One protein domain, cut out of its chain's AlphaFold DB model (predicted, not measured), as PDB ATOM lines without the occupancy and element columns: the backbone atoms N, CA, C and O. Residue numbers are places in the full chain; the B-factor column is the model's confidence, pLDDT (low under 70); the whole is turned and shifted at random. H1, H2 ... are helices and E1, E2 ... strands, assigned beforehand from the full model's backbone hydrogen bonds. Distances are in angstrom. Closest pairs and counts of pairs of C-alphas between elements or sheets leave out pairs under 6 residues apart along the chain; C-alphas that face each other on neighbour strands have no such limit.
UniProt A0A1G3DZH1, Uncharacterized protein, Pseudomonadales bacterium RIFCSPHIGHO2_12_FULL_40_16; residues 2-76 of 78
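Overview. This is residues 2 to 76 of the 78 residues of an uncharacterized protein of Pseudomonadales bacterium RIFCSPHIGHO2_12_FULL_40_16 (UniProt A0A1G3DZH1). Two long helices, H2 and H3, cross steeply, and a small two-stranded hairpin, E1 and E2, packs through E2 beside the crossing. The short helix H1 bridges from the beginning of H2 to residues 64 to 71 of H3. The printed part has 75 residues, with three named helices and two named strands in the order H1, H2, E1, E2, H3; the class is mostly helix and the sheet is antiparallel. It is only just loose, close to compact, with a radius of gyration of the C-alphas of 13.8 A, and elongated, spanning 45 by 24 by 18 A.

Along the chain. E1 is residues 39 to 41 and E2 residues 44 to 46. H2, residues 10 to 30, is 30.4 A long. H3, residues 50 to 76, is 38.9 A long and ends at C-alpha 76 (45.344, -40.277, -4.533). H1, residues 3 to 8, begins at C-alpha 3 (49.451, -39.843, -18.781).

Arrangement. E1 and E2 form a hairpin, with N 39 and O 46 2.9 A apart and N 46 and O 39 2.8 A apart, within hydrogen-bond range. The closest C-alphas of E2 and H2 are those of Met 44 and Glu 17, 6.0 A. H2 touches H3 with residues 20 to 24 alone, closest at the C-alphas of Ile 20 and Ala 56, 6.5 A; they run opposite ways at a steep tilt of 51 degrees. H1 touches H3, closest at the C-alphas of His 3 and Ala 67, 5.1 A. H1 and H2 only just touch, with 3 pairs of C-alphas within 8 A, and only at the corner by their link, closest at the C-alphas of Leu 7 and Lys 13, 5.6 A. H1 is apart from E1 and E2. In H1, H2 and H3 every O i to N i+4 pair is within hydrogen-bond range.

Size, cuts and confidence. The two C-alphas farthest apart are those of Gly 32 and Ala 76, 45.3 A. The printed part has no cut and no long link. No printed residue has a pLDDT under 70.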
ATOM      1  N   THR A   2      53.089 -42.141 -16.432       94.44
ATOM      2  CA  THR A   2      52.022 -41.150 -16.241       94.44
ATOM      3  C   THR A   2      51.327 -40.875 -17.582       94.44
ATOM      4  O   THR A   2      51.864 -41.197 -18.648       94.44
ATOM      5  N   HIS A   3      50.126 -40.306 -17.568       95.88
ATOM      6  CA  HIS A   3      49.451 -39.843 -18.781       95.88
ATOM      7  C   HIS A   3      50.232 -38.685 -19.421       95.88
ATOM      8  O   HIS A   3      50.291 -38.585 -20.649       95.88
ATOM      9  N   LEU A   4      50.915 -37.868 -18.612       94.81
ATOM     10  CA  LEU A   4      51.877 -36.879 -19.103       94.81
ATOM     11  C   LEU A   4      53.039 -37.507 -19.890       94.81
ATOM     12  O   LEU A   4      53.393 -36.997 -20.956       94.81
ATOM     13  N   ASP A   5      53.610 -38.617 -19.417       95.06
ATOM     14  CA  ASP A   5      54.659 -39.339 -20.155       95.06
ATOM     15  C   ASP A   5      54.125 -39.877 -21.487       95.06
ATOM     16  O   ASP A   5      54.817 -39.836 -22.508       95.06
ATOM     17  N   LEU A   6      52.874 -40.350 -21.500       94.69
ATOM     18  CA  LEU A   6      52.225 -40.840 -22.713       94.69
ATOM     19  C   LEU A   6      52.078 -39.726 -23.758       94.69
ATOM     20  O   LEU A   6      52.392 -39.954 -24.923       94.69
ATOM     21  N   LEU A   7      51.698 -38.508 -23.355       92.75
ATOM     22  CA  LEU A   7      51.620 -37.352 -24.261       92.75
ATOM     23  C   LEU A   7      52.971 -36.981 -24.898       92.75
ATOM     24  O   LEU A   7      52.997 -36.386 -25.976       92.75
ATOM     25  N   ARG A   8      54.090 -37.345 -24.262       90.88
ATOM     26  CA  ARG A   8      55.453 -37.098 -24.764       90.88
ATOM     27  C   ARG A   8      55.997 -38.231 -25.640       90.88
ATOM     28  O   ARG A   8      56.983 -38.021 -26.344       90.88
ATOM     29  N   SER A   9      55.367 -39.408 -25.633       94.00
ATOM     30  CA  SER A   9      55.757 -40.543 -26.480       94.00
ATOM     31  C   SER A   9      55.647 -40.175 -27.968       94.00
ATOM     32  O   SER A   9      54.573 -39.739 -28.385       94.00
ATOM     33  N   PRO A  10      56.685 -40.387 -28.803       90.81
ATOM     34  CA  PRO A  10      56.675 -39.956 -30.206       90.81
ATOM     35  C   PRO A  10      55.468 -40.466 -31.010       90.81
ATOM     36  O   PRO A  10      54.782 -39.698 -31.687       90.81
ATOM     37  N   ASN A  11      55.148 -41.757 -30.882       92.25
ATOM     38  CA  ASN A  11      54.037 -42.380 -31.607       92.25
ATOM     39  C   ASN A  11      52.675 -41.855 -31.143       92.25
ATOM     40  O   ASN A  11      51.768 -41.637 -31.956       92.25
ATOM     41  N   PHE A  12      52.533 -41.642 -29.834       94.06
ATOM     42  CA  PHE A  12      51.301 -41.120 -29.263       94.06
ATOM     43  C   PHE A  12      51.120 -39.645 -29.621       94.06
ATOM     44  O   PHE A  12      50.067 -39.280 -30.135       94.06
ATOM     45  N   LYS A  13      52.171 -38.829 -29.465       93.50
ATOM     46  CA  LYS A  13      52.215 -37.417 -29.861       93.50
ATOM     47  C   LYS A  13      51.775 -37.240 -31.310       93.50
ATOM     48  O   LYS A  13      50.827 -36.510 -31.572       93.50
ATOM     49  N   ARG A  14      52.375 -37.979 -32.249       93.88
ATOM     50  CA  ARG A  14      52.004 -37.908 -33.672       93.88
ATOM     51  C   ARG A  14      50.539 -38.281 -33.917       93.88
ATOM     52  O   ARG A  14      49.867 -37.667 -34.745       93.88
ATOM     53  N   SER A  15      50.033 -39.289 -33.210       95.50
ATOM     54  CA  SER A  15      48.630 -39.711 -33.318       95.50
ATOM     55  C   SER A  15      47.674 -38.668 -32.740       95.50
ATOM     56  O   SER A  15      46.630 -38.394 -33.332       95.50
ATOM     57  N   PHE A  16      48.050 -38.049 -31.623       96.06
ATOM     58  CA  PHE A  16      47.296 -36.978 -30.989       96.06
ATOM     59  C   PHE A  16      47.246 -35.727 -31.878       96.06
ATOM     60  O   PHE A  16      46.173 -35.180 -32.116       96.06
ATOM     61  N   GLU A  17      48.364 -35.351 -32.491       96.56
ATOM     62  CA  GLU A  17      48.453 -34.232 -33.436       96.56
ATOM     63  C   GLU A  17      47.548 -34.427 -34.661       96.56
ATOM     64  O   GLU A  17      46.828 -33.511 -35.060       96.56
ATOM     65  N   ARG A  18      47.458 -35.652 -35.195       96.12
ATOM     66  CA  ARG A  18      46.484 -35.982 -36.254       96.12
ATOM     67  C   ARG A  18      45.034 -35.780 -35.804       96.12
ATOM     68  O   ARG A  18      44.203 -35.362 -36.608       96.12
ATOM     69  N   LYS A  19      44.714 -36.064 -34.535       97.38
ATOM     70  CA  LYS A  19      43.378 -35.809 -33.971       97.38
ATOM     71  C   LYS A  19      43.104 -34.312 -33.821       97.38
ATOM     72  O   LYS A  19      41.992 -33.894 -34.127       97.38
ATOM     73  N   ILE A  20      44.103 -33.511 -33.440       97.44
ATOM     74  CA  ILE A  20      43.987 -32.043 -33.399       97.44
ATOM     75  C   ILE A  20      43.679 -31.491 -34.794       97.44
ATOM     76  O   ILE A  20      42.731 -30.726 -34.948       97.44
ATOM     77  N   VAL A  21      44.430 -31.915 -35.818       97.81
ATOM     78  CA  VAL A  21      44.188 -31.511 -37.215       97.81
ATOM     79  C   VAL A  21      42.776 -31.891 -37.660       97.81
ATOM     80  O   VAL A  21      42.051 -31.055 -38.191       97.81
ATOM     81  N   ALA A  22      42.349 -33.130 -37.401       97.31
ATOM     82  CA  ALA A  22      41.005 -33.582 -37.759       97.31
ATOM     83  C   ALA A  22      39.906 -32.753 -37.072       97.31
ATOM     84  O   ALA A  22      38.909 -32.415 -37.709       97.31
ATOM     85  N   HIS A  23      40.095 -32.396 -35.798       97.31
ATOM     86  CA  HIS A  23      39.162 -31.546 -35.066       97.31
ATOM     87  C   HIS A  23      39.089 -30.134 -35.661       97.31
ATOM     88  O   HIS A  23      37.994 -29.665 -35.955       97.31
ATOM     89  N   ILE A  24      40.232 -29.491 -35.918       96.62
ATOM     90  CA  ILE A  24      40.281 -28.157 -36.541       96.62
ATOM     91  C   ILE A  24      39.588 -28.174 -37.907       96.62
ATOM     92  O   ILE A  24      38.743 -27.322 -38.171       96.62
ATOM     93  N   ASN A  25      39.877 -29.172 -38.746       96.94
ATOM     94  CA  ASN A  25      39.228 -29.306 -40.048       96.94
ATOM     95  C   ASN A  25      37.709 -29.436 -39.908       96.94
ATOM     96  O   ASN A  25      36.972 -28.796 -40.655       96.94
ATOM     97  N   ALA A  26      37.233 -30.231 -38.946       96.88
ATOM     98  CA  ALA A  26      35.805 -30.383 -38.691       96.88
ATOM     99  C   ALA A  26      35.145 -29.060 -38.275       96.88
ATOM    100  O   ALA A  26      34.068 -28.748 -38.777       96.88
ATOM    101  N   GLU A  27      35.782 -28.264 -37.414       95.25
ATOM    102  CA  GLU A  27      35.250 -26.955 -37.004       95.25
ATOM    103  C   GLU A  27      35.183 -25.960 -38.172       95.25
ATOM    104  O   GLU A  27      34.187 -25.255 -38.324       95.25
ATOM    105  N   TYR A  28      36.184 -25.953 -39.056       95.94
ATOM    106  CA  TYR A  28      36.159 -25.124 -40.266       95.94
ATOM    107  C   TYR A  28      35.055 -25.553 -41.238       95.94
ATOM    108  O   TYR A  28      34.276 -24.713 -41.688       95.94
ATOM    109  N   MET A  29      34.930 -26.858 -41.500       96.00
ATOM    110  CA  MET A  29      33.885 -27.387 -42.382       96.00
ATOM    111  C   MET A  29      32.477 -27.092 -41.851       96.00
ATOM    112  O   MET A  29      31.609 -26.697 -42.626       96.00
ATOM    113  N   LYS A  30      32.246 -27.218 -40.535       96.56
ATOM    114  CA  LYS A  30      30.962 -26.855 -39.901       96.56
ATOM    115  C   LYS A  30      30.606 -25.382 -40.095       96.56
ATOM    116  O   LYS A  30      29.432 -25.053 -40.208       96.56
ATOM    117  N   ALA A  31      31.609 -24.511 -40.135       95.75
ATOM    118  CA  ALA A  31      31.437 -23.082 -40.359       95.75
ATOM    119  C   ALA A  31      31.357 -22.696 -41.851       95.75
ATOM    120  O   ALA A  31      31.331 -21.507 -42.164       95.75
ATOM    121  N   GLY A  32      31.355 -23.665 -42.777       96.69
ATOM    122  CA  GLY A  32      31.368 -23.401 -44.220       96.69
ATOM    123  C   GLY A  32      32.681 -22.794 -44.726       96.69
ATOM    124  O   GLY A  32      32.709 -22.197 -45.799       96.69
ATOM    125  N   MET A  33      33.764 -22.921 -43.955       95.44
ATOM    126  CA  MET A  33      35.086 -22.396 -44.288       95.44
ATOM    127  C   MET A  33      36.005 -23.501 -44.815       95.44
ATOM    128  O   MET A  33      35.911 -24.664 -44.416       95.44
ATOM    129  N   SER A  34      36.958 -23.125 -45.669       95.44
ATOM    130  CA  SER A  34      38.015 -24.031 -46.123       95.44
ATOM    131  C   SER A  34      38.969 -24.374 -44.971       95.44
ATOM    132  O   SER A  34      39.477 -23.452 -44.329       95.44
ATOM    133  N   PRO A  35      39.250 -25.663 -44.706       95.50
ATOM    134  CA  PRO A  35      40.188 -26.055 -43.661       95.50
ATOM    135  C   PRO A  35      41.604 -25.503 -43.892       95.50
ATOM    136  O   PRO A  35      42.082 -25.511 -45.031       95.50
ATOM    137  N   PRO A  36      42.299 -25.066 -42.829       95.38
ATOM    138  CA  PRO A  36      43.672 -24.595 -42.934       95.38
ATOM    139  C   PRO A  36      44.629 -25.762 -43.215       95.38
ATOM    140  O   PRO A  36      44.415 -26.889 -42.767       95.38
ATOM    141  N   LEU A  37      45.719 -25.489 -43.934       94.62
ATOM    142  CA  LEU A  37      46.739 -26.495 -44.238       94.62
ATOM    143  C   LEU A  37      47.785 -26.553 -43.113       94.62
ATOM    144  O   LEU A  37      48.498 -25.568 -42.903       94.62
ATOM    145  N   PRO A  38      47.929 -27.687 -42.401       95.75
ATOM    146  CA  PRO A  38      48.953 -27.822 -41.378       95.75
ATOM    147  C   PRO A  38      50.336 -28.019 -42.006       95.75
ATOM    148  O   PRO A  38      50.502 -28.759 -42.979       95.75
ATOM    149  N   LYS A  39      51.354 -27.433 -41.379       94.81
ATOM    150  CA  LYS A  39      52.753 -27.848 -41.519       94.81
ATOM    151  C   LYS A  39      53.127 -28.713 -40.323       94.81
ATOM    152  O   LYS A  39      52.524 -28.589 -39.264       94.81
ATOM    153  N   TYR A  40      54.088 -29.614 -40.485       91.81
ATOM    154  CA  TYR A  40      54.568 -30.437 -39.377       91.81
ATOM    155  C   TYR A  40      56.004 -30.069 -39.038       91.81
ATOM    156  O   TYR A  40      56.899 -30.220 -39.867       91.81
ATOM    157  N   GLU A  41      56.212 -29.626 -37.803       90.81
ATOM    158  CA  GLU A  41      57.522 -29.295 -37.244       90.81
ATOM    159  C   GLU A  41      57.688 -30.062 -35.932       90.81
ATOM    160  O   GLU A  41      56.853 -29.956 -35.031       90.81
ATOM    161  N   ASN A  42      58.746 -30.873 -35.819       88.38
ATOM    162  CA  ASN A  42      59.005 -31.711 -34.637       88.38
ATOM    163  C   ASN A  42      57.789 -32.566 -34.217       88.38
ATOM    164  O   ASN A  42      57.411 -32.612 -33.040       88.38
ATOM    165  N   ASP A  43      57.145 -33.198 -35.202       87.69
ATOM    166  CA  ASP A  43      55.917 -33.993 -35.066       87.69
ATOM    167  C   ASP A  43      54.677 -33.229 -34.568       87.69
ATOM    168  O   ASP A  43      53.684 -33.868 -34.230       87.69
ATOM    169  N   MET A  44      54.686 -31.890 -34.539       91.69
ATOM    170  CA  MET A  44      53.526 -31.064 -34.171       91.69
ATOM    171  C   MET A  44      52.938 -30.344 -35.378       91.69
ATOM    172  O   MET A  44      53.679 -29.815 -36.204       91.69
ATOM    173  N   ALA A  45      51.608 -30.268 -35.444       94.38
ATOM    174  CA  ALA A  45      50.920 -29.476 -36.453       94.38
ATOM    175  C   ALA A  45      51.030 -27.969 -36.139       94.38
ATOM    176  O   ALA A  45      50.540 -27.494 -35.108       94.38
ATOM    177  N   THR A  46      51.651 -27.212 -37.033       94.56
ATOM    178  CA  THR A  46      51.762 -25.751 -37.005       94.56
ATOM    179  C   THR A  46      50.930 -25.138 -38.133       94.56
ATOM    180  O   THR A  46      50.683 -25.774 -39.159       94.56
ATOM    181  N   TYR A  47      50.461 -23.905 -37.935       95.44
ATOM    182  CA  TYR A  47      49.601 -23.201 -38.889       95.44
ATOM    183  C   TYR A  47      50.101 -21.776 -39.100       95.44
ATOM    184  O   TYR A  47      50.580 -21.140 -38.157       95.44
ATOM    185  N   ALA A  48      49.974 -21.274 -40.329       93.81
ATOM    186  CA  ALA A  48      50.379 -19.912 -40.664       93.81
ATOM    187  C   ALA A  48      49.465 -18.876 -39.993       93.81
ATOM    188  O   ALA A  48      49.932 -17.835 -39.529       93.81
ATOM    189  N   GLU A  49      48.166 -19.167 -39.895       93.81
ATOM    190  CA  GLU A  49      47.206 -18.258 -39.289       93.81
ATOM    191  C   GLU A  49      47.269 -18.324 -37.754       93.81
ATOM    192  O   GLU A  49      47.113 -19.376 -37.118       93.81
ATOM    193  N   ALA A  50      47.464 -17.163 -37.121       93.56
ATOM    194  CA  ALA A  50      47.647 -17.066 -35.673       93.56
ATOM    195  C   ALA A  50      46.430 -17.563 -34.867       93.56
ATOM    196  O   ALA A  50      46.587 -18.093 -33.766       93.56
ATOM    197  N   ASN A  51      45.213 -17.403 -35.391       93.00
ATOM    198  CA  ASN A  51      43.984 -17.899 -34.765       93.00
ATOM    199  C   ASN A  51      43.919 -19.437 -34.755       93.00
ATOM    200  O   ASN A  51      43.547 -20.013 -33.731       93.00
ATOM    201  N   VAL A  52      44.334 -20.103 -35.837       95.44
ATOM    202  CA  VAL A  52      44.379 -21.572 -35.920       95.44
ATOM    203  C   VAL A  52      45.452 -22.122 -34.988       95.44
ATOM    204  O   VAL A  52      45.183 -23.033 -34.206       95.44
ATOM    205  N   SER A  53      46.637 -21.507 -34.984       95.06
ATOM    206  CA  SER A  53      47.711 -21.862 -34.050       95.06
ATOM    207  C   SER A  53      47.273 -21.719 -32.587       95.06
ATOM    208  O   SER A  53      47.525 -22.610 -31.773       95.06
ATOM    209  N   LYS A  54      46.536 -20.650 -32.244       95.19
ATOM    210  CA  LYS A  54      45.932 -20.488 -30.909       95.19
ATOM    211  C   LYS A  54      44.932 -21.602 -30.587       95.19
ATOM    212  O   LYS A  54      44.955 -22.112 -29.469       95.19
ATOM    213  N   LEU A  55      44.072 -21.984 -31.532       94.75
ATOM    214  CA  LEU A  55      43.106 -23.070 -31.339       94.75
ATOM    215  C   LEU A  55      43.808 -24.414 -31.102       94.75
ATOM    216  O   LEU A  55      43.514 -25.080 -30.111       94.75
ATOM    217  N   ALA A  56      44.783 -24.772 -31.941       96.75
ATOM    218  CA  ALA A  56      45.575 -25.992 -31.780       96.75
ATOM    219  C   ALA A  56      46.253 -26.049 -30.401       96.75
ATOM    220  O   ALA A  56      46.167 -27.058 -29.700       96.75
ATOM    221  N   ASN A  57      46.861 -24.940 -29.968       96.38
ATOM    222  CA  ASN A  57      47.508 -24.854 -28.661       96.38
ATOM    223  C   ASN A  57      46.518 -25.004 -27.501       96.38
ATOM    224  O   ASN A  57      46.839 -25.695 -26.539       96.38
ATOM    225  N   ARG A  58      45.304 -24.447 -27.594       96.62
ATOM    226  CA  ARG A  58      44.265 -24.650 -26.567       96.62
ATOM    227  C   ARG A  58      43.890 -26.122 -26.410       96.62
ATOM    228  O   ARG A  58      43.771 -26.587 -25.280       96.62
ATOM    229  N   VAL A  59      43.760 -26.861 -27.513       96.69
ATOM    230  CA  VAL A  59      43.478 -28.307 -27.473       96.69
ATOM    231  C   VAL A  59      44.626 -29.071 -26.804       96.69
ATOM    232  O   VAL A  59      44.378 -29.918 -25.946       96.69
ATOM    233  N   ARG A  60      45.884 -28.733 -27.122       96.62
ATOM    234  CA  ARG A  60      47.065 -29.318 -26.457       96.62
ATOM    235  C   ARG A  60      47.079 -29.034 -24.960       96.62
ATOM    236  O   ARG A  60      47.260 -29.956 -24.173       96.62
ATOM    237  N   THR A  61      46.866 -27.779 -24.565       97.56
ATOM    238  CA  THR A  61      46.809 -27.384 -23.154       97.56
ATOM    239  C   THR A  61      45.712 -28.146 -22.417       97.56
ATOM    240  O   THR A  61      45.976 -28.679 -21.347       97.56
ATOM    241  N   GLY A  62      44.518 -28.279 -23.005       97.75
ATOM    242  CA  GLY A  62      43.435 -29.073 -22.420       97.75
ATOM    243  C   GLY A  62      43.823 -30.539 -22.195       97.75
ATOM    244  O   GLY A  62      43.540 -31.087 -21.134       97.75
ATOM    245  N   ALA A  63      44.532 -31.156 -23.144       97.19
ATOM    246  CA  ALA A  63      45.017 -32.528 -22.991       97.19
ATOM    247  C   ALA A  63      46.048 -32.672 -21.864       97.19
ATOM    248  O   ALA A  63      45.996 -33.645 -21.119       97.19
ATOM    249  N   VAL A  64      46.951 -31.697 -21.712       97.44
ATOM    250  CA  VAL A  64      47.923 -31.664 -20.607       97.44
ATOM    251  C   VAL A  64      47.216 -31.534 -19.258       97.44
ATOM    252  O   VAL A  64      47.503 -32.322 -18.362       97.44
ATOM    253  N   LEU A  65      46.265 -30.602 -19.132       98.31
ATOM    254  CA  LEU A  65      45.490 -30.409 -17.900       98.31
ATOM    255  C   LEU A  65      44.698 -31.669 -17.526       98.31
ATOM    256  O   LEU A  65      44.667 -32.070 -16.367       98.31
ATOM    257  N   PHE A  66      44.081 -32.329 -18.509       97.94
ATOM    258  CA  PHE A  66      43.332 -33.556 -18.258       97.94
ATOM    259  C   PHE A  66      44.245 -34.733 -17.888       97.94
ATOM    260  O   PHE A  66      43.917 -35.501 -16.990       97.94
ATOM    261  N   ALA A  67      45.409 -34.857 -18.530       97.25
ATOM    262  CA  ALA A  67      46.403 -35.862 -18.161       97.25
ATOM    263  C   ALA A  67      46.904 -35.670 -16.720       97.25
ATOM    264  O   ALA A  67      46.978 -36.649 -15.984       97.25
ATOM    265  N   GLN A  68      47.172 -34.424 -16.308       97.56
ATOM    266  CA  GLN A  68      47.532 -34.088 -14.925       97.56
ATOM    267  C   GLN A  68      46.463 -34.553 -13.937       97.56
ATOM    268  O   GLN A  68      46.781 -35.288 -13.008       97.56
ATOM    269  N   LEU A  69      45.195 -34.220 -14.195       97.94
ATOM    270  CA  LEU A  69      44.080 -34.639 -13.346       97.94
ATOM    271  C   LEU A  69      43.994 -36.170 -13.199       97.94
ATOM    272  O   LEU A  69      43.756 -36.680 -12.105       97.94
ATOM    273  N   LEU A  70      44.196 -36.916 -14.291       97.31
ATOM    274  CA  LEU A  70      44.182 -38.384 -14.266       97.31
ATOM    275  C   LEU A  70      45.364 -38.971 -13.483       97.31
ATOM    276  O   LEU A  70      45.216 -39.994 -12.810       97.31
ATOM    277  N   ASP A  71      46.538 -38.352 -13.591       96.81
ATOM    278  CA  ASP A  71      47.726 -38.759 -12.846       96.81
ATOM    279  C   ASP A  71      47.556 -38.493 -11.342       96.81
ATOM    280  O   ASP A  71      47.776 -39.406 -10.544       96.81
ATOM    281  N   GLU A  72      47.044 -37.319 -10.966       96.81
ATOM    282  CA  GLU A  72      46.705 -36.955  -9.582       96.81
ATOM    283  C   GLU A  72      45.669 -37.914  -8.975       96.81
ATOM    284  O   GLU A  72      45.856 -38.426  -7.871       96.81
ATOM    285  N   GLN A  73      44.598 -38.232  -9.712       96.38
ATOM    286  CA  GLN A  73      43.576 -39.181  -9.258       96.38
ATOM    287  C   GLN A  73      44.168 -40.573  -8.991       96.38
ATOM    288  O   GLN A  73      43.810 -41.234  -8.011       96.38
ATOM    289  N   LYS A  74      45.077 -41.031  -9.859       93.75
ATOM    290  CA  LYS A  74      45.751 -42.327  -9.717       93.75
ATOM    291  C   LYS A  74      46.702 -42.354  -8.524       93.75
ATOM    292  O   LYS A  74      46.875 -43.418  -7.936       93.75
ATOM    293  N   GLU A  75      47.337 -41.236  -8.192       92.56
ATOM    294  CA  GLU A  75      48.180 -41.111  -7.001       92.56
ATOM    295  C   GLU A  75      47.353 -41.085  -5.716       92.56
ATOM    296  O   GLU A  75      47.683 -41.815  -4.790       92.56
ATOM    297  N   ALA A  76      46.243 -40.345  -5.688       91.31
ATOM    298  CA  ALA A  76      45.344 -40.277  -4.533       91.31
ATOM    299  C   ALA A  76      44.606 -41.597  -4.233       91.31
ATOM    300  O   ALA A  76      44.099 -41.785  -3.131       91.31
TER     301      ALA A  76